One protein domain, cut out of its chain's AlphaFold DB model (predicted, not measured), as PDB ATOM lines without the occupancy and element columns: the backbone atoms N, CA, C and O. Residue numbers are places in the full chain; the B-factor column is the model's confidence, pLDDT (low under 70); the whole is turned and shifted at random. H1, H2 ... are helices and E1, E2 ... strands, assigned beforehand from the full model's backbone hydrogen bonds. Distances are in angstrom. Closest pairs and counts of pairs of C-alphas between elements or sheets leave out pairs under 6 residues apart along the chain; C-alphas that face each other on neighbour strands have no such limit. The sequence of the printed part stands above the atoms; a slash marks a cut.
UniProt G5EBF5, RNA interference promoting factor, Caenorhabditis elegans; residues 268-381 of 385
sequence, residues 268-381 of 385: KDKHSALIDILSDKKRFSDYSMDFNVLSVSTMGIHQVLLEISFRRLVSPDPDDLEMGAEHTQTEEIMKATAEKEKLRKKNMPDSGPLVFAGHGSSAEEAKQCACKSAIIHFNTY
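What this domain is: This is residues 268 to 381 of the 385 residues of the protein "RNA interference promoting factor" of Caenorhabditis elegans (UniProt G5EBF5). A twisted sheet of three long strands has two helices over one of its faces, H4 slanting over E2 and E3 with H1 beside it toward E1, while the other face is bare. Between E2 and E3 the chain runs out past one end of the sheet through H2, turns and comes back through H3 as an open loop, whose residues 319 to 337 stick out as an arm. The printed part has 114 residues, with four named helices and three named strands in the order H1 E1 E2 H2 H3 E3 H4; the sheet's order is E1 - E2 - E3, antiparallel throughout, and the class is mixed, helices and strands. The whole is only just loose, close to extended, with a radius of gyration of the C-alphas of 19.6 A; it spans 69 by 20 by 20 A, and the arm adds to its length.

How they stand to each other: The inner strand E2, residues 302 to 312, stands between the edge strands E1, residues 284 to 294, and E3, residues 352 to 360. E1 and E2 form a hairpin, antiparallel at 164 degrees, with N 288 and O 309 2.8 A apart, within hydrogen-bond range. E2 and E3 are antiparallel at 156 degrees, with N 306 and O 356 at 2.8 A, also within that range. H4, residues 363 to 379, is on the sheet, over E2 and E3, at a height over the sheet of 5.8 A; it runs slantwise to the strands, at 45 degrees to E3 on the local plane. The closest C-alphas of E3 and H4 are those of Gly 358 and Ala 370, 3.9 A apart. H1, residues 270 to 278, is on the same face, over E1 and E2, at a height of 11.1 A, and runs along the strands. H1 and H4 touch, closest at the C-alphas of Lys 270 and Gln 368, 5.7 A apart; they run the same way at a shallow tilt of 34.6 degrees, only just short of steep. H2, residues 318 to 322, and H3, residues 331 to 346, are not on the sheet and are apart from each other. In H1, H2, H3 and H4 every O i to N i+4 pair is within hydrogen-bond range.

Where its parts are: E2 is 32.1 A long from first to last C-alpha, E1 28.0 A and E3 26.3 A. H4 measures 24.4 A, H3 22.3 A, H1 12.2 A and H2 6.8 A. H1 begins at C-alpha 270, (-54.080, -17.591, 32.972); H3 begins at C-alpha 331, (-37.669, -46.340, 63.707); H4 ends at C-alpha 379, (-54.494, -26.164, 42.684).

The domain as a whole: The C-alphas farthest apart are those of Thr 298 and His 327, 69.9 A. Without residues 319 to 337, which stand free, the body spans 55 by 23 by 19 A. The printed part has no cut, and no link is long. The mean pLDDT of the printed part is 79.1; it is under 70 at residues 313 to 330, 334, 340 to 349 and 381.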
ATOM      1  N   LYS A 268     -56.020 -12.657  35.517       86.17
ATOM      2  CA  LYS A 268     -56.076 -11.939  34.240       86.17
ATOM      3  C   LYS A 268     -55.361 -12.707  33.128       86.17
ATOM      4  O   LYS A 268     -55.966 -12.939  32.087       86.17
ATOM      5  N   ASP A 269     -54.110 -13.103  33.365       91.11
ATOM      6  CA  ASP A 269     -53.309 -13.894  32.427       91.11
ATOM      7  C   ASP A 269     -53.135 -15.321  32.948       91.11
ATOM      8  O   ASP A 269     -52.263 -15.619  33.768       91.11
ATOM      9  N   LYS A 270     -54.026 -16.204  32.502       91.66
ATOM     10  CA  LYS A 270     -54.080 -17.591  32.972       91.66
ATOM     11  C   LYS A 270     -52.960 -18.427  32.365       91.66
ATOM     12  O   LYS A 270     -52.582 -19.437  32.942       91.66
ATOM     13  N   HIS A 271     -52.417 -18.012  31.226       90.69
ATOM     14  CA  HIS A 271     -51.304 -18.711  30.605       90.69
ATOM     15  C   HIS A 271     -50.025 -18.533  31.431       90.69
ATOM     16  O   HIS A 271     -49.394 -19.520  31.802       90.69
ATOM     17  N   SER A 272     -49.686 -17.292  31.796       91.27
ATOM     18  CA  SER A 272     -48.539 -17.020  32.672       91.27
ATOM     19  C   SER A 272     -48.685 -17.668  34.047       91.27
ATOM     20  O   SER A 272     -47.749 -18.312  34.503       91.27
ATOM     21  N   ALA A 273     -49.866 -17.588  34.667       90.86
ATOM     22  CA  ALA A 273     -50.089 -18.223  35.965       90.86
ATOM     23  C   ALA A 273     -49.936 -19.754  35.917       90.86
ATOM     24  O   ALA A 273     -49.427 -20.354  36.861       90.86
ATOM     25  N   LEU A 274     -50.344 -20.398  34.819       91.93
ATOM     26  CA  LEU A 274     -50.139 -21.835  34.638       91.93
ATOM     27  C   LEU A 274     -48.652 -22.183  34.479       91.93
ATOM     28  O   LEU A 274     -48.195 -23.160  35.067       91.93
ATOM     29  N   ILE A 275     -47.896 -21.379  33.723       91.67
ATOM     30  CA  ILE A 275     -46.440 -21.541  33.609       91.67
ATOM     31  C   ILE A 275     -45.782 -21.410  34.982       91.67
ATOM     32  O   ILE A 275     -44.938 -22.237  35.319       91.67
ATOM     33  N   ASP A 276     -46.187 -20.429  35.788       90.62
ATOM     34  CA  ASP A 276     -45.643 -20.239  37.134       90.62
ATOM     35  C   ASP A 276     -45.874 -21.485  38.006       90.62
ATOM     36  O   ASP A 276     -44.932 -21.966  38.638       90.62
ATOM     37  N   ILE A 277     -47.076 -22.075  37.964       88.64
ATOM     38  CA  ILE A 277     -47.399 -23.322  38.684       88.64
ATOM     39  C   ILE A 277     -46.531 -24.493  38.200       88.64
ATOM     40  O   ILE A 277     -45.963 -25.219  39.014       88.64
ATOM     41  N   LEU A 278     -46.409 -24.682  36.883       88.57
ATOM     42  CA  LEU A 278     -45.638 -25.787  36.301       88.57
ATOM     43  C   LEU A 278     -44.120 -25.605  36.455       88.57
ATOM     44  O   LEU A 278     -43.373 -26.581  36.459       88.57
ATOM     45  N   SER A 279     -43.656 -24.366  36.626       87.25
ATOM     46  CA  SER A 279     -42.249 -24.041  36.868       87.25
ATOM     47  C   SER A 279     -41.771 -24.365  38.287       87.25
ATOM     48  O   SER A 279     -40.566 -24.282  38.555       87.25
ATOM     49  N   ASP A 280     -42.681 -24.746  39.192       83.62
ATOM     50  CA  ASP A 280     -42.333 -25.149  40.549       83.62
ATOM     51  C   ASP A 280     -41.497 -26.437  40.531       83.62
ATOM     52  O   ASP A 280     -42.007 -27.560  40.501       83.62
ATOM     53  N   LYS A 281     -40.175 -26.257  40.609       80.90
ATOM     54  CA  LYS A 281     -39.185 -27.341  40.640       80.90
ATOM     55  C   LYS A 281     -39.335 -28.275  41.839       80.90
ATOM     56  O   LYS A 281     -38.735 -29.349  41.843       80.90
ATOM     57  N   LYS A 282     -40.090 -27.883  42.874       77.47
ATOM     58  CA  LYS A 282     -40.412 -28.783  43.990       77.47
ATOM     59  C   LYS A 282     -41.474 -29.808  43.595       77.47
ATOM     60  O   LYS A 282     -41.480 -30.905  44.150       77.47
ATOM     61  N   ARG A 283     -42.355 -29.459  42.652       75.51
ATOM     62  CA  ARG A 283     -43.462 -30.302  42.177       75.51
ATOM     63  C   ARG A 283     -43.080 -31.084  40.925       75.51
ATOM     64  O   ARG A 283     -43.357 -32.282  40.841       75.51
ATOM     65  N   PHE A 284     -42.422 -30.421  39.976       83.47
ATOM     66  CA  PHE A 284     -42.165 -30.953  38.640       83.47
ATOM     67  C   PHE A 284     -40.671 -30.903  38.312       83.47
ATOM     68  O   PHE A 284     -40.014 -29.882  38.501       83.47
ATOM     69  N   SER A 285     -40.121 -32.016  37.820       82.83
ATOM     70  CA  SER A 285     -38.740 -32.057  37.320       82.83
ATOM     71  C   SER A 285     -38.637 -31.457  35.920       82.83
ATOM     72  O   SER A 285     -37.674 -30.755  35.618       82.83
ATOM     73  N   ASP A 286     -39.647 -31.718  35.093       87.43
ATOM     74  CA  ASP A 286     -39.770 -31.216  33.730       87.43
ATOM     75  C   ASP A 286     -41.252 -31.130  33.336       87.43
ATOM     76  O   ASP A 286     -42.076 -31.897  33.855       87.43
ATOM     77  N   TYR A 287     -41.583 -30.218  32.421       91.71
ATOM     78  CA  TYR A 287     -42.933 -30.054  31.887       91.71
ATOM     79  C   TYR A 287     -42.923 -29.595  30.422       91.71
ATOM     80  O   TYR A 287     -42.039 -28.867  29.973       91.71
ATOM     81  N   SER A 288     -43.954 -29.980  29.679       91.12
ATOM     82  CA  SER A 288     -44.256 -29.460  28.350       91.12
ATOM     83  C   SER A 288     -45.742 -29.137  28.233       91.12
ATOM     84  O   SER A 288     -46.589 -29.779  28.857       91.12
ATOM     85  N   MET A 289     -46.049 -28.115  27.438       92.69
ATOM     86  CA  MET A 289     -47.409 -27.677  27.142       92.69
ATOM     87  C   MET A 289     -47.570 -27.558  25.631       92.69
ATOM     88  O   MET A 289     -46.761 -26.890  24.987       92.69
ATOM     89  N   ASP A 290     -48.625 -28.153  25.084       93.11
ATOM     90  CA  ASP A 290     -48.983 -28.015  23.675       93.11
ATOM     91  C   ASP A 290     -50.463 -27.652  23.510       93.11
ATOM     92  O   ASP A 290     -51.340 -28.172  24.204       93.11
ATOM     93  N   PHE A 291     -50.744 -26.728  22.592       92.21
ATOM     94  CA  PHE A 291     -52.088 -26.229  22.321       92.21
ATOM     95  C   PHE A 291     -52.565 -26.707  20.953       92.21
ATOM     96  O   PHE A 291     -52.214 -26.148  19.914       92.21
ATOM     97  N   ASN A 292     -53.483 -27.663  20.969       90.60
ATOM     98  CA  ASN A 292     -54.165 -28.168  19.792       90.60
ATOM     99  C   ASN A 292     -55.463 -27.382  19.565       90.60
ATOM    100  O   ASN A 292     -56.498 -27.640  20.185       90.60
ATOM    101  N   VAL A 293     -55.410 -26.387  18.677       83.08
ATOM    102  CA  VAL A 293     -56.593 -25.608  18.284       83.08
ATOM    103  C   VAL A 293     -57.454 -26.451  17.345       83.08
ATOM    104  O   VAL A 293     -57.077 -26.707  16.202       83.08
ATOM    105  N   LEU A 294     -58.620 -26.873  17.827       77.46
ATOM    106  CA  LEU A 294     -59.614 -27.572  17.023       77.46
ATOM    107  C   LEU A 294     -60.466 -26.553  16.255       77.46
ATOM    108  O   LEU A 294     -60.628 -25.400  16.661       77.46
ATOM    109  N   SER A 295     -60.969 -26.966  15.092       74.61
ATOM    110  CA  SER A 295     -61.703 -26.103  14.161       74.61
ATOM    111  C   SER A 295     -62.862 -25.345  14.820       74.61
ATOM    112  O   SER A 295     -63.503 -25.850  15.739       74.61
ATOM    113  N   VAL A 296     -63.179 -24.163  14.286       77.74
ATOM    114  CA  VAL A 296     -64.303 -23.327  14.736       77.74
ATOM    115  C   VAL A 296     -65.627 -24.057  14.513       77.74
ATOM    116  O   VAL A 296     -65.888 -24.552  13.415       77.74
ATOM    117  N   SER A 297     -66.471 -24.119  15.544       78.32
ATOM    118  CA  SER A 297     -67.816 -24.679  15.411       78.32
ATOM    119  C   SER A 297     -68.684 -23.814  14.489       78.32
ATOM    120  O   SER A 297     -68.415 -22.630  14.274       78.32
ATOM    121  N   THR A 298     -69.791 -24.365  13.987       78.30
ATOM    122  CA  THR A 298     -70.776 -23.603  13.194       78.30
ATOM    123  C   THR A 298     -71.366 -22.403  13.943       78.30
ATOM    124  O   THR A 298     -71.920 -21.507  13.313       78.30
ATOM    125  N   MET A 299     -71.230 -22.360  15.273       81.68
ATOM    126  CA  MET A 299     -71.679 -21.253  16.120       81.68
ATOM    127  C   MET A 299     -70.596 -20.190  16.366       81.68
ATOM    128  O   MET A 299     -70.808 -19.294  17.177       81.68
ATOM    129  N   GLY A 300     -69.435 -20.280  15.709       82.66
ATOM    130  CA  GLY A 300     -68.326 -19.342  15.918       82.66
ATOM    131  C   GLY A 300     -67.573 -19.557  17.234       82.66
ATOM    132  O   GLY A 300     -66.836 -18.679  17.667       82.66
ATOM    133  N   ILE A 301     -67.761 -20.707  17.887       87.39
ATOM    134  CA  ILE A 301     -67.058 -21.045  19.127       87.39
ATOM    135  C   ILE A 301     -65.761 -21.756  18.753       87.39
ATOM    136  O   ILE A 301     -65.774 -22.770  18.051       87.39
ATOM    137  N   HIS A 302     -64.645 -21.224  19.234       89.12
ATOM    138  CA  HIS A 302     -63.337 -21.849  19.117       89.12
ATOM    139  C   HIS A 302     -63.173 -22.895  20.218       89.12
ATOM    140  O   HIS A 302     -63.502 -22.634  21.376       89.12
ATOM    141  N   GLN A 303     -62.638 -24.061  19.859       90.62
ATOM    142  CA  GLN A 303     -62.285 -25.115  20.801       90.62
ATOM    143  C   GLN A 303     -60.770 -25.310  20.791       90.62
ATOM    144  O   GLN A 303     -60.140 -25.355  19.736       90.62
ATOM    145  N   VAL A 304     -60.177 -25.430  21.972       92.32
ATOM    146  CA  VAL A 304     -58.744 -25.681  22.139       92.32
ATOM    147  C   VAL A 304     -58.566 -26.824  23.124       92.32
ATOM    148  O   VAL A 304     -59.227 -26.862  24.161       92.32
ATOM    149  N   LEU A 305     -57.673 -27.749  22.793       93.22
ATOM    150  CA  LEU A 305     -57.158 -28.745  23.721       93.22
ATOM    151  C   LEU A 305     -55.756 -28.325  24.155       93.22
ATOM    152  O   LEU A 305     -54.913 -28.012  23.320       93.22
ATOM    153  N   LEU A 306     -55.526 -28.304  25.459       93.65
ATOM    154  CA  LEU A 306     -54.230 -28.093  26.081       93.65
ATOM    155  C   LEU A 306     -53.739 -29.438  26.605       93.65
ATOM    156  O   LEU A 306     -54.348 -30.002  27.512       93.65
ATOM    157  N   GLU A 307     -52.658 -29.940  26.028       93.92
ATOM    158  CA  GLU A 307     -51.971 -31.135  26.496       93.92
ATOM    159  C   GLU A 307     -50.775 -30.719  27.354       93.92
ATOM    160  O   GLU A 307     -49.919 -29.951  26.917       93.92
ATOM    161  N   ILE A 308     -50.739 -31.197  28.594       92.44
ATOM    162  CA  ILE A 308     -49.677 -30.924  29.560       92.44
ATOM    163  C   ILE A 308     -49.036 -32.253  29.914       92.44
ATOM    164  O   ILE A 308     -49.695 -33.123  30.476       92.44
ATOM    165  N   SER A 309     -47.754 -32.407  29.614       90.16
ATOM    166  CA  SER A 309     -46.972 -33.553  30.074       90.16
ATOM    167  C   SER A 309     -45.988 -33.086  31.130       90.16
ATOM    168  O   SER A 309     -45.290 -32.100  30.925       90.16
ATOM    169  N   PHE A 310     -45.900 -33.792  32.253       89.48
ATOM    170  CA  PHE A 310     -44.934 -33.475  33.303       89.48
ATOM    171  C   PHE A 310     -44.330 -34.739  33.907       89.48
ATOM    172  O   PHE A 310     -44.897 -35.833  33.840       89.48
ATOM    173  N   ARG A 311     -43.156 -34.577  34.516       83.53
ATOM    174  CA  ARG A 311     -42.485 -35.622  35.290       83.53
ATOM    175  C   ARG A 311     -42.377 -35.184  36.742       83.53
ATOM    176  O   ARG A 311     -41.986 -34.053  37.027       83.53
ATOM    177  N   ARG A 312     -42.699 -36.084  37.673       76.60
ATOM    178  CA  ARG A 312     -42.433 -35.842  39.096       76.60
ATOM    179  C   ARG A 312     -40.929 -35.830  39.364       76.60
ATOM    180  O   ARG A 312     -40.139 -36.409  38.609       76.60
ATOM    181  N   LEU A 313     -40.532 -35.172  40.449       69.59
ATOM    182  CA  LEU A 313     -39.223 -35.419  41.035       69.59
ATOM    183  C   LEU A 313     -39.238 -36.865  41.550       69.59
ATOM    184  O   LEU A 313     -40.054 -37.202  42.407       69.59
ATOM    185  N   VAL A 314     -38.396 -37.728  40.988       64.99
ATOM    186  CA  VAL A 314     -38.153 -39.048  41.577       64.99
ATOM    187  C   VAL A 314     -37.488 -38.758  42.922       64.99
ATOM    188  O   VAL A 314     -36.409 -38.163  42.944       64.99
ATOM    189  N   SER A 315     -38.168 -39.052  44.037       60.28
ATOM    190  CA  SER A 315     -37.482 -39.082  45.329       60.28
ATOM    191  C   SER A 315     -36.315 -40.061  45.195       60.28
ATOM    192  O   SER A 315     -36.479 -41.066  44.500       60.28
ATOM    193  N   PRO A 316     -35.129 -39.756  45.759       54.54
ATOM    194  CA  PRO A 316     -34.025 -40.710  45.736       54.54
ATOM    195  C   PRO A 316     -34.546 -42.056  46.234       54.54
ATOM    196  O   PRO A 316     -35.344 -42.083  47.178       54.54
ATOM    197  N   ASP A 317     -34.165 -43.129  45.538       53.43
ATOM    198  CA  ASP A 317     -34.581 -44.485  45.885       53.43
ATOM    199  C   ASP A 317     -34.340 -44.674  47.393       53.43
ATOM    200  O   ASP A 317     -33.293 -44.245  47.890       53.43
ATOM    201  N   PRO A 318     -35.277 -45.253  48.163       54.59
ATOM    202  CA  PRO A 318     -35.037 -45.516  49.581       54.59
ATOM    203  C   PRO A 318     -33.739 -46.313  49.804       54.59
ATOM    204  O   PRO A 318     -33.060 -46.089  50.805       54.59
ATOM    205  N   ASP A 319     -33.335 -47.136  48.832       55.80
ATOM    206  CA  ASP A 319     -32.066 -47.870  48.837       55.80
ATOM    207  C   ASP A 319     -30.831 -46.937  48.799       55.80
ATOM    208  O   ASP A 319     -29.799 -47.246  49.396       55.80
ATOM    209  N   ASP A 320     -30.926 -45.753  48.180       53.58
ATOM    210  CA  ASP A 320     -29.850 -44.749  48.189       53.58
ATOM    211  C   ASP A 320     -29.751 -44.010  49.539       53.58
ATOM    212  O   ASP A 320     -28.693 -43.474  49.881       53.58
ATOM    213  N   LEU A 321     -30.830 -43.983  50.335       51.10
ATOM    214  CA  LEU A 321     -30.832 -43.392  51.680       51.10
ATOM    215  C   LEU A 321     -30.224 -44.326  52.739       51.10
ATOM    216  O   LEU A 321     -29.701 -43.834  53.744       51.10
ATOM    217  N   GLU A 322     -30.213 -45.644  52.510       51.75
ATOM    218  CA  GLU A 322     -29.587 -46.602  53.432       51.75
ATOM    219  C   GLU A 322     -28.058 -46.450  53.504       51.75
ATOM    220  O   GLU A 322     -27.478 -46.619  54.575       51.75
ATOM    221  N   MET A 323     -27.382 -46.026  52.428       49.78
ATOM    222  CA  MET A 323     -25.910 -45.964  52.413       49.78
ATOM    223  C   MET A 323     -25.278 -44.791  53.190       49.78
ATOM    224  O   MET A 323     -24.053 -44.670  53.214       49.78
ATOM    225  N   GLY A 324     -26.064 -43.924  53.843       52.12
ATOM    226  CA  GLY A 324     -25.529 -42.749  54.549       52.12
ATOM    227  C   GLY A 324     -25.970 -42.549  56.000       52.12
ATOM    228  O   GLY A 324     -25.389 -41.709  56.688       52.12
ATOM    229  N   ALA A 325     -26.981 -43.276  56.483       50.96
ATOM    230  CA  ALA A 325     -27.686 -42.918  57.719       50.96
ATOM    231  C   ALA A 325     -27.588 -43.959  58.846       50.96
ATOM    232  O   ALA A 325     -28.416 -43.934  59.757       50.96
ATOM    233  N   GLU A 326     -26.564 -44.821  58.851       52.44
ATOM    234  CA  GLU A 326     -26.435 -45.926  59.822       52.44
ATOM    235  C   GLU A 326     -26.447 -45.516  61.314       52.44
ATOM    236  O   GLU A 326     -26.506 -46.394  62.172       52.44
ATOM    237  N   HIS A 327     -26.422 -44.227  61.692       51.27
ATOM    238  CA  HIS A 327     -26.182 -43.849  63.092       51.27
ATOM    239  C   HIS A 327     -27.127 -42.878  63.811       51.27
ATOM    240  O   HIS A 327     -26.826 -42.582  64.963       51.27
ATOM    241  N   THR A 328     -28.271 -42.415  63.282       55.83
ATOM    242  CA  THR A 328     -29.136 -41.534  64.125       55.83
ATOM    243  C   THR A 328     -30.653 -41.529  63.917       55.83
ATOM    244  O   THR A 328     -31.324 -40.836  64.681       55.83
ATOM    245  N   GLN A 329     -31.250 -42.279  62.988       59.17
ATOM    246  CA  GLN A 329     -32.714 -42.234  62.838       59.17
ATOM    247  C   GLN A 329     -33.396 -43.382  63.584       59.17
ATOM    248  O   GLN A 329     -33.221 -44.554  63.263       59.17
ATOM    249  N   THR A 330     -34.165 -43.037  64.617       67.45
ATOM    250  CA  THR A 330     -35.070 -43.967  65.295       67.45
ATOM    251  C   THR A 330     -36.140 -44.464  64.319       67.45
ATOM    252  O   THR A 330     -36.560 -43.738  63.420       67.45
ATOM    253  N   GLU A 331     -36.613 -45.697  64.514       71.31
ATOM    254  CA  GLU A 331     -37.669 -46.340  63.707       71.31
ATOM    255  C   GLU A 331     -38.924 -45.458  63.549       71.31
ATOM    256  O   GLU A 331     -39.570 -45.439  62.502       71.31
ATOM    257  N   GLU A 332     -39.216 -44.647  64.566       72.57
ATOM    258  CA  GLU A 332     -40.304 -43.670  64.572       72.57
ATOM    259  C   GLU A 332     -40.108 -42.535  63.551       72.57
ATOM    260  O   GLU A 332     -41.064 -42.150  62.879       72.57
ATOM    261  N   ILE A 333     -38.874 -42.048  63.359       71.90
ATOM    262  CA  ILE A 333     -38.561 -41.025  62.348       71.90
ATOM    263  C   ILE A 333     -38.726 -41.615  60.949       71.90
ATOM    264  O   ILE A 333     -39.365 -40.983  60.113       71.90
ATOM    265  N   MET A 334     -38.230 -42.836  60.712       68.88
ATOM    266  CA  MET A 334     -38.376 -43.509  59.414       68.88
ATOM    267  C   MET A 334     -39.849 -43.737  59.058       68.88
ATOM    268  O   MET A 334     -40.264 -43.509  57.918       68.88
ATOM    269  N   LYS A 335     -40.665 -44.137  60.041       76.85
ATOM    270  CA  LYS A 335     -42.108 -44.297  59.851       76.85
ATOM    271  C   LYS A 335     -42.792 -42.959  59.566       76.85
ATOM    272  O   LYS A 335     -43.584 -42.886  58.631       76.85
ATOM    273  N   ALA A 336     -42.451 -41.904  60.307       71.54
ATOM    274  CA  ALA A 336     -42.999 -40.568  60.091       71.54
ATOM    275  C   ALA A 336     -42.620 -39.997  58.713       71.54
ATOM    276  O   ALA A 336     -43.464 -39.408  58.039       71.54
ATOM    277  N   THR A 337     -41.384 -40.210  58.242       72.71
ATOM    278  CA  THR A 337     -40.969 -39.790  56.895       72.71
ATOM    279  C   THR A 337     -41.661 -40.600  55.807       72.71
ATOM    280  O   THR A 337     -42.117 -40.014  54.828       72.71
ATOM    281  N   ALA A 338     -41.816 -41.916  55.988       72.09
ATOM    282  CA  ALA A 338     -42.524 -42.768  55.034       72.09
ATOM    283  C   ALA A 338     -44.022 -42.430  54.955       72.09
ATOM    284  O   ALA A 338     -44.597 -42.406  53.866       72.09
ATOM    285  N   GLU A 339     -44.663 -42.129  56.088       71.32
ATOM    286  CA  GLU A 339     -46.063 -41.704  56.138       71.32
ATOM    287  C   GLU A 339     -46.248 -40.312  55.523       71.32
ATOM    288  O   GLU A 339     -47.142 -40.137  54.691       71.32
ATOM    289  N   LYS A 340     -45.341 -39.362  55.811       67.74
ATOM    290  CA  LYS A 340     -45.318 -38.042  55.156       67.74
ATOM    291  C   LYS A 340     -45.110 -38.166  53.642       67.74
ATOM    292  O   LYS A 340     -45.788 -37.484  52.876       67.74
ATOM    293  N   GLU A 341     -44.233 -39.060  53.181       65.23
ATOM    294  CA  GLU A 341     -44.029 -39.306  51.749       65.23
ATOM    295  C   GLU A 341     -45.246 -39.988  51.106       65.23
ATOM    296  O   GLU A 341     -45.626 -39.642  49.987       65.23
ATOM    297  N   LYS A 342     -45.909 -40.914  51.809       65.39
ATOM    298  CA  LYS A 342     -47.139 -41.564  51.334       65.39
ATOM    299  C   LYS A 342     -48.294 -40.567  51.214       65.39
ATOM    300  O   LYS A 342     -49.002 -40.607  50.210       65.39
ATOM    301  N   LEU A 343     -48.450 -39.657  52.178       62.28
ATOM    302  CA  LEU A 343     -49.395 -38.535  52.116       62.28
ATOM    303  C   LEU A 343     -49.069 -37.598  50.945       62.28
ATOM    304  O   LEU A 343     -49.951 -37.319  50.133       62.28
ATOM    305  N   ARG A 344     -47.791 -37.228  50.764       62.05
ATOM    306  CA  ARG A 344     -47.336 -36.470  49.582       62.05
ATOM    307  C   ARG A 344     -47.666 -37.180  48.271       62.05
ATOM    308  O   ARG A 344     -48.106 -36.534  47.328       62.05
ATOM    309  N   LYS A 345     -47.472 -38.499  48.189       61.29
ATOM    310  CA  LYS A 345     -47.772 -39.283  46.979       61.29
ATOM    311  C   LYS A 345     -49.275 -39.408  46.722       61.29
ATOM    312  O   LYS A 345     -49.653 -39.377  45.554       61.29
ATOM    313  N   LYS A 346     -50.106 -39.529  47.769       62.65
ATOM    314  CA  LYS A 346     -51.574 -39.641  47.663       62.65
ATOM    315  C   LYS A 346     -52.201 -38.379  47.059       62.65
ATOM    316  O   LYS A 346     -53.160 -38.495  46.305       62.65
ATOM    317  N   ASN A 347     -51.618 -37.214  47.336       60.64
ATOM    318  CA  ASN A 347     -52.146 -35.923  46.893       60.64
ATOM    319  C   ASN A 347     -51.484 -35.382  45.616       60.64
ATOM    320  O   ASN A 347     -51.751 -34.250  45.250       60.64
ATOM    321  N   MET A 348     -50.623 -36.130  44.917       64.31
ATOM    322  CA  MET A 348     -50.045 -35.648  43.653       64.31
ATOM    323  C   MET A 348     -50.753 -36.265  42.436       64.31
ATOM    324  O   MET A 348     -51.049 -37.460  42.454       64.31
ATOM    325  N   PRO A 349     -50.953 -35.510  41.336       66.88
ATOM    326  CA  PRO A 349     -51.436 -36.063  40.071       66.88
ATOM    327  C   PRO A 349     -50.367 -36.960  39.436       66.88
ATOM    328  O   PRO A 349     -49.165 -36.667  39.500       66.88
ATOM    329  N   ASP A 350     -50.764 -38.126  38.924       71.23
ATOM    330  CA  ASP A 350     -49.849 -39.110  38.326       71.23
ATOM    331  C   ASP A 350     -49.056 -38.512  37.161       71.23
ATOM    332  O   ASP A 350     -49.549 -37.661  36.424       71.23
ATOM    333  N   SER A 351     -47.794 -38.938  37.017       76.89
ATOM    334  CA  SER A 351     -46.961 -38.475  35.899       76.89
ATOM    335  C   SER A 351     -47.568 -38.970  34.590       76.89
ATOM    336  O   SER A 351     -47.795 -40.169  34.432       76.89
ATOM    337  N   GLY A 352     -47.798 -38.069  33.642       79.34
ATOM    338  CA  GLY A 352     -48.379 -38.425  32.357       79.34
ATOM    339  C   GLY A 352     -48.933 -37.220  31.602       79.34
ATOM    340  O   GLY A 352     -48.878 -36.096  32.106       79.34
ATOM    341  N   PRO A 353     -49.440 -37.448  30.380       86.55
ATOM    342  CA  PRO A 353     -50.141 -36.427  29.620       86.55
ATOM    343  C   PRO A 353     -51.536 -36.192  30.214       86.55
ATOM    344  O   PRO A 353     -52.351 -37.112  30.312       86.55
ATOM    345  N   LEU A 354     -51.822 -34.949  30.588       89.92
ATOM    346  CA  LEU A 354     -53.149 -34.469  30.961       89.92
ATOM    347  C   LEU A 354     -53.697 -33.582  29.847       89.92
ATOM    348  O   LEU A 354     -52.986 -32.724  29.327       89.92
ATOM    349  N   VAL A 355     -54.970 -33.763  29.499       91.63
ATOM    350  CA  VAL A 355     -55.628 -32.988  28.441       91.63
ATOM    351  C   VAL A 355     -56.756 -32.155  29.032       91.63
ATOM    352  O   VAL A 355     -57.678 -32.682  29.649       91.63
ATOM    353  N   PHE A 356     -56.707 -30.848  28.790       93.47
ATOM    354  CA  PHE A 356     -57.698 -29.879  29.241       93.47
ATOM    355  C   PHE A 356     -58.381 -29.230  28.043       93.47
ATOM    356  O   PHE A 356     -57.726 -28.762  27.115       93.47
ATOM    357  N   ALA A 357     -59.710 -29.169  28.062       92.13
ATOM    358  CA  ALA A 357     -60.477 -28.502  27.019       92.13
ATOM    359  C   ALA A 357     -60.824 -27.063  27.418       92.13
ATOM    360  O   ALA A 357     -61.159 -26.780  28.572       92.13
ATOM    361  N   GLY A 358     -60.794 -26.167  26.436       91.46
ATOM    362  CA  GLY A 358     -61.229 -24.784  26.563       91.46
ATOM    363  C   GLY A 358     -62.088 -24.355  25.381       91.46
ATOM    364  O   GLY A 358     -61.868 -24.778  24.244       91.46
ATOM    365  N   HIS A 359     -63.069 -23.502  25.662       91.80
ATOM    366  CA  HIS A 359     -63.982 -22.945  24.667       91.80
ATOM    367  C   HIS A 359     -64.027 -21.424  24.812       91.80
ATOM    368  O   HIS A 359     -63.949 -20.906  25.926       91.80
ATOM    369  N   GLY A 360     -64.156 -20.707  23.699       90.77
ATOM    370  CA  GLY A 360     -64.194 -19.245  23.705       90.77
ATOM    371  C   GLY A 360     -64.742 -18.665  22.409       90.77
ATOM    372  O   GLY A 360     -64.844 -19.364  21.397       90.77
ATOM    373  N   SER A 361     -65.087 -17.377  22.431       89.96
ATOM    374  CA  SER A 361     -65.508 -16.651  21.224       89.96
ATOM    375  C   SER A 361     -64.331 -16.347  20.291       89.96
ATOM    376  O   SER A 361     -64.514 -16.079  19.109       89.96
ATOM    377  N   SER A 362     -63.109 -16.451  20.815       90.48
ATOM    378  CA  SER A 362     -61.858 -16.380  20.068       90.48
ATOM    379  C   SER A 362     -60.930 -17.534  20.448       90.48
ATOM    380  O   SER A 362     -61.069 -18.148  21.510       90.48
ATOM    381  N   ALA A 363     -59.943 -17.819  19.593       89.08
ATOM    382  CA  ALA A 363     -58.913 -18.816  19.889       89.08
ATOM    383  C   ALA A 363     -58.135 -18.487  21.177       89.08
ATOM    384  O   ALA A 363     -57.776 -19.394  21.922       89.08
ATOM    385  N   GLU A 364     -57.914 -17.200  21.460       90.70
ATOM    386  CA  GLU A 364     -57.211 -16.760  22.667       90.70
ATOM    387  C   GLU A 364     -58.056 -16.983  23.925       90.70
ATOM    388  O   GLU A 364     -57.570 -17.521  24.916       90.70
ATOM    389  N   GLU A 365     -59.354 -16.679  23.877       90.61
ATOM    390  CA  GLU A 365     -60.264 -16.995  24.983       90.61
ATOM    391  C   GLU A 365     -60.357 -18.500  25.245       90.61
ATOM    392  O   GLU A 365     -60.360 -18.923  26.400       90.61
ATOM    393  N   ALA A 366     -60.386 -19.314  24.187       91.56
ATOM    394  CA  ALA A 366     -60.396 -20.765  24.315       91.56
ATOM    395  C   ALA A 366     -59.101 -21.287  24.967       91.56
ATOM    396  O   ALA A 366     -59.173 -22.137  25.856       91.56
ATOM    397  N   LYS A 367     -57.931 -20.730  24.615       92.95
ATOM    398  CA  LYS A 367     -56.654 -21.031  25.290       92.95
ATOM    399  C   LYS A 367     -56.678 -20.645  26.765       92.95
ATOM    400  O   LYS A 367     -56.320 -21.458  27.614       92.95
ATOM    401  N   GLN A 368     -57.142 -19.438  27.083       93.02
ATOM    402  CA  GLN A 368     -57.264 -18.968  28.465       93.02
ATOM    403  C   GLN A 368     -58.237 -19.850  29.265       93.02
ATOM    404  O   GLN A 368     -57.977 -20.157  30.427       93.02
ATOM    405  N   CYS A 369     -59.329 -20.312  28.649       92.15
ATOM    406  CA  CYS A 369     -60.269 -21.254  29.253       92.15
ATOM    407  C   CYS A 369     -59.618 -22.619  29.535       92.15
ATOM    408  O   CYS A 369     -59.763 -23.135  30.641       92.15
ATOM    409  N   ALA A 370     -58.835 -23.164  28.598       93.56
ATOM    410  CA  ALA A 370     -58.097 -24.409  28.817       93.56
ATOM    411  C   ALA A 370     -57.060 -24.264  29.948       93.56
ATOM    412  O   ALA A 370     -56.981 -25.122  30.827       93.56
ATOM    413  N   CYS A 371     -56.339 -23.135  29.988       94.00
ATOM    414  CA  CYS A 371     -55.406 -22.821  31.075       94.00
ATOM    415  C   CYS A 371     -56.124 -22.704  32.423       94.00
ATOM    416  O   CYS A 371     -55.620 -23.199  33.423       94.00
ATOM    417  N   LYS A 372     -57.320 -22.097  32.460       91.55
ATOM    418  CA  LYS A 372     -58.150 -22.020  33.671       91.55
ATOM    419  C   LYS A 372     -58.434 -23.412  34.234       91.55
ATOM    420  O   LYS A 372     -58.256 -23.630  35.426       91.55
ATOM    421  N   SER A 373     -58.872 -24.335  33.379       91.45
ATOM    422  CA  SER A 373     -59.173 -25.716  33.766       91.45
ATOM    423  C   SER A 373     -57.937 -26.431  34.317       91.45
ATOM    424  O   SER A 373     -58.033 -27.111  35.336       91.45
ATOM    425  N   ALA A 374     -56.775 -26.224  33.692       91.32
ATOM    426  CA  ALA A 374     -55.507 -26.767  34.170       91.32
ATOM    427  C   ALA A 374     -55.083 -26.168  35.522       91.32
ATOM    428  O   ALA A 374     -54.724 -26.913  36.426       91.32
ATOM    429  N   ILE A 375     -55.180 -24.844  35.700       90.96
ATOM    430  CA  ILE A 375     -54.884 -24.172  36.978       90.96
ATOM    431  C   ILE A 375     -55.757 -24.733  38.094       90.96
ATOM    432  O   ILE A 375     -55.244 -25.026  39.167       90.96
ATOM    433  N   ILE A 376     -57.061 -24.897  37.839       87.19
ATOM    434  CA  ILE A 376     -57.973 -25.489  38.818       87.19
ATOM    435  C   ILE A 376     -57.440 -26.866  39.212       87.19
ATOM    436  O   ILE A 376     -57.173 -27.080  40.386       87.19
ATOM    437  N   HIS A 377     -57.184 -27.743  38.239       86.61
ATOM    438  CA  HIS A 377     -56.681 -29.094  38.489       86.61
ATOM    439  C   HIS A 377     -55.348 -29.133  39.256       86.61
ATOM    440  O   HIS A 377     -55.163 -29.983  40.115       86.61
ATOM    441  N   PHE A 378     -54.410 -28.226  38.981       85.75
ATOM    442  CA  PHE A 378     -53.136 -28.192  39.705       85.75
ATOM    443  C   PHE A 378     -53.201 -27.475  41.055       85.75
ATOM    444  O   PHE A 378     -52.250 -27.585  41.818       85.75
ATOM    445  N   ASN A 379     -54.284 -26.767  41.368       83.57
ATOM    446  CA  ASN A 379     -54.494 -26.164  42.684       83.57
ATOM    447  C   ASN A 379     -55.432 -26.995  43.571       83.57
ATOM    448  O   ASN A 379     -55.411 -26.811  44.779       83.57
ATOM    449  N   THR A 380     -56.227 -27.921  43.014       76.07
ATOM    450  CA  THR A 380     -57.067 -28.843  43.808       76.07
ATOM    451  C   THR A 380     -56.260 -29.790  44.683       76.07
ATOM    452  O   THR A 380     -56.780 -30.316  45.660       76.07
ATOM    453  N   TYR A 381     -55.003 -30.022  44.324       67.98
ATOM    454  CA  TYR A 381     -54.078 -30.813  45.111       67.98
ATOM    455  C   TYR A 381     -53.331 -29.892  46.065       67.98
ATOM    456  O   TYR A 381     -52.747 -28.901  45.633       67.98
TER     457      TYR A 381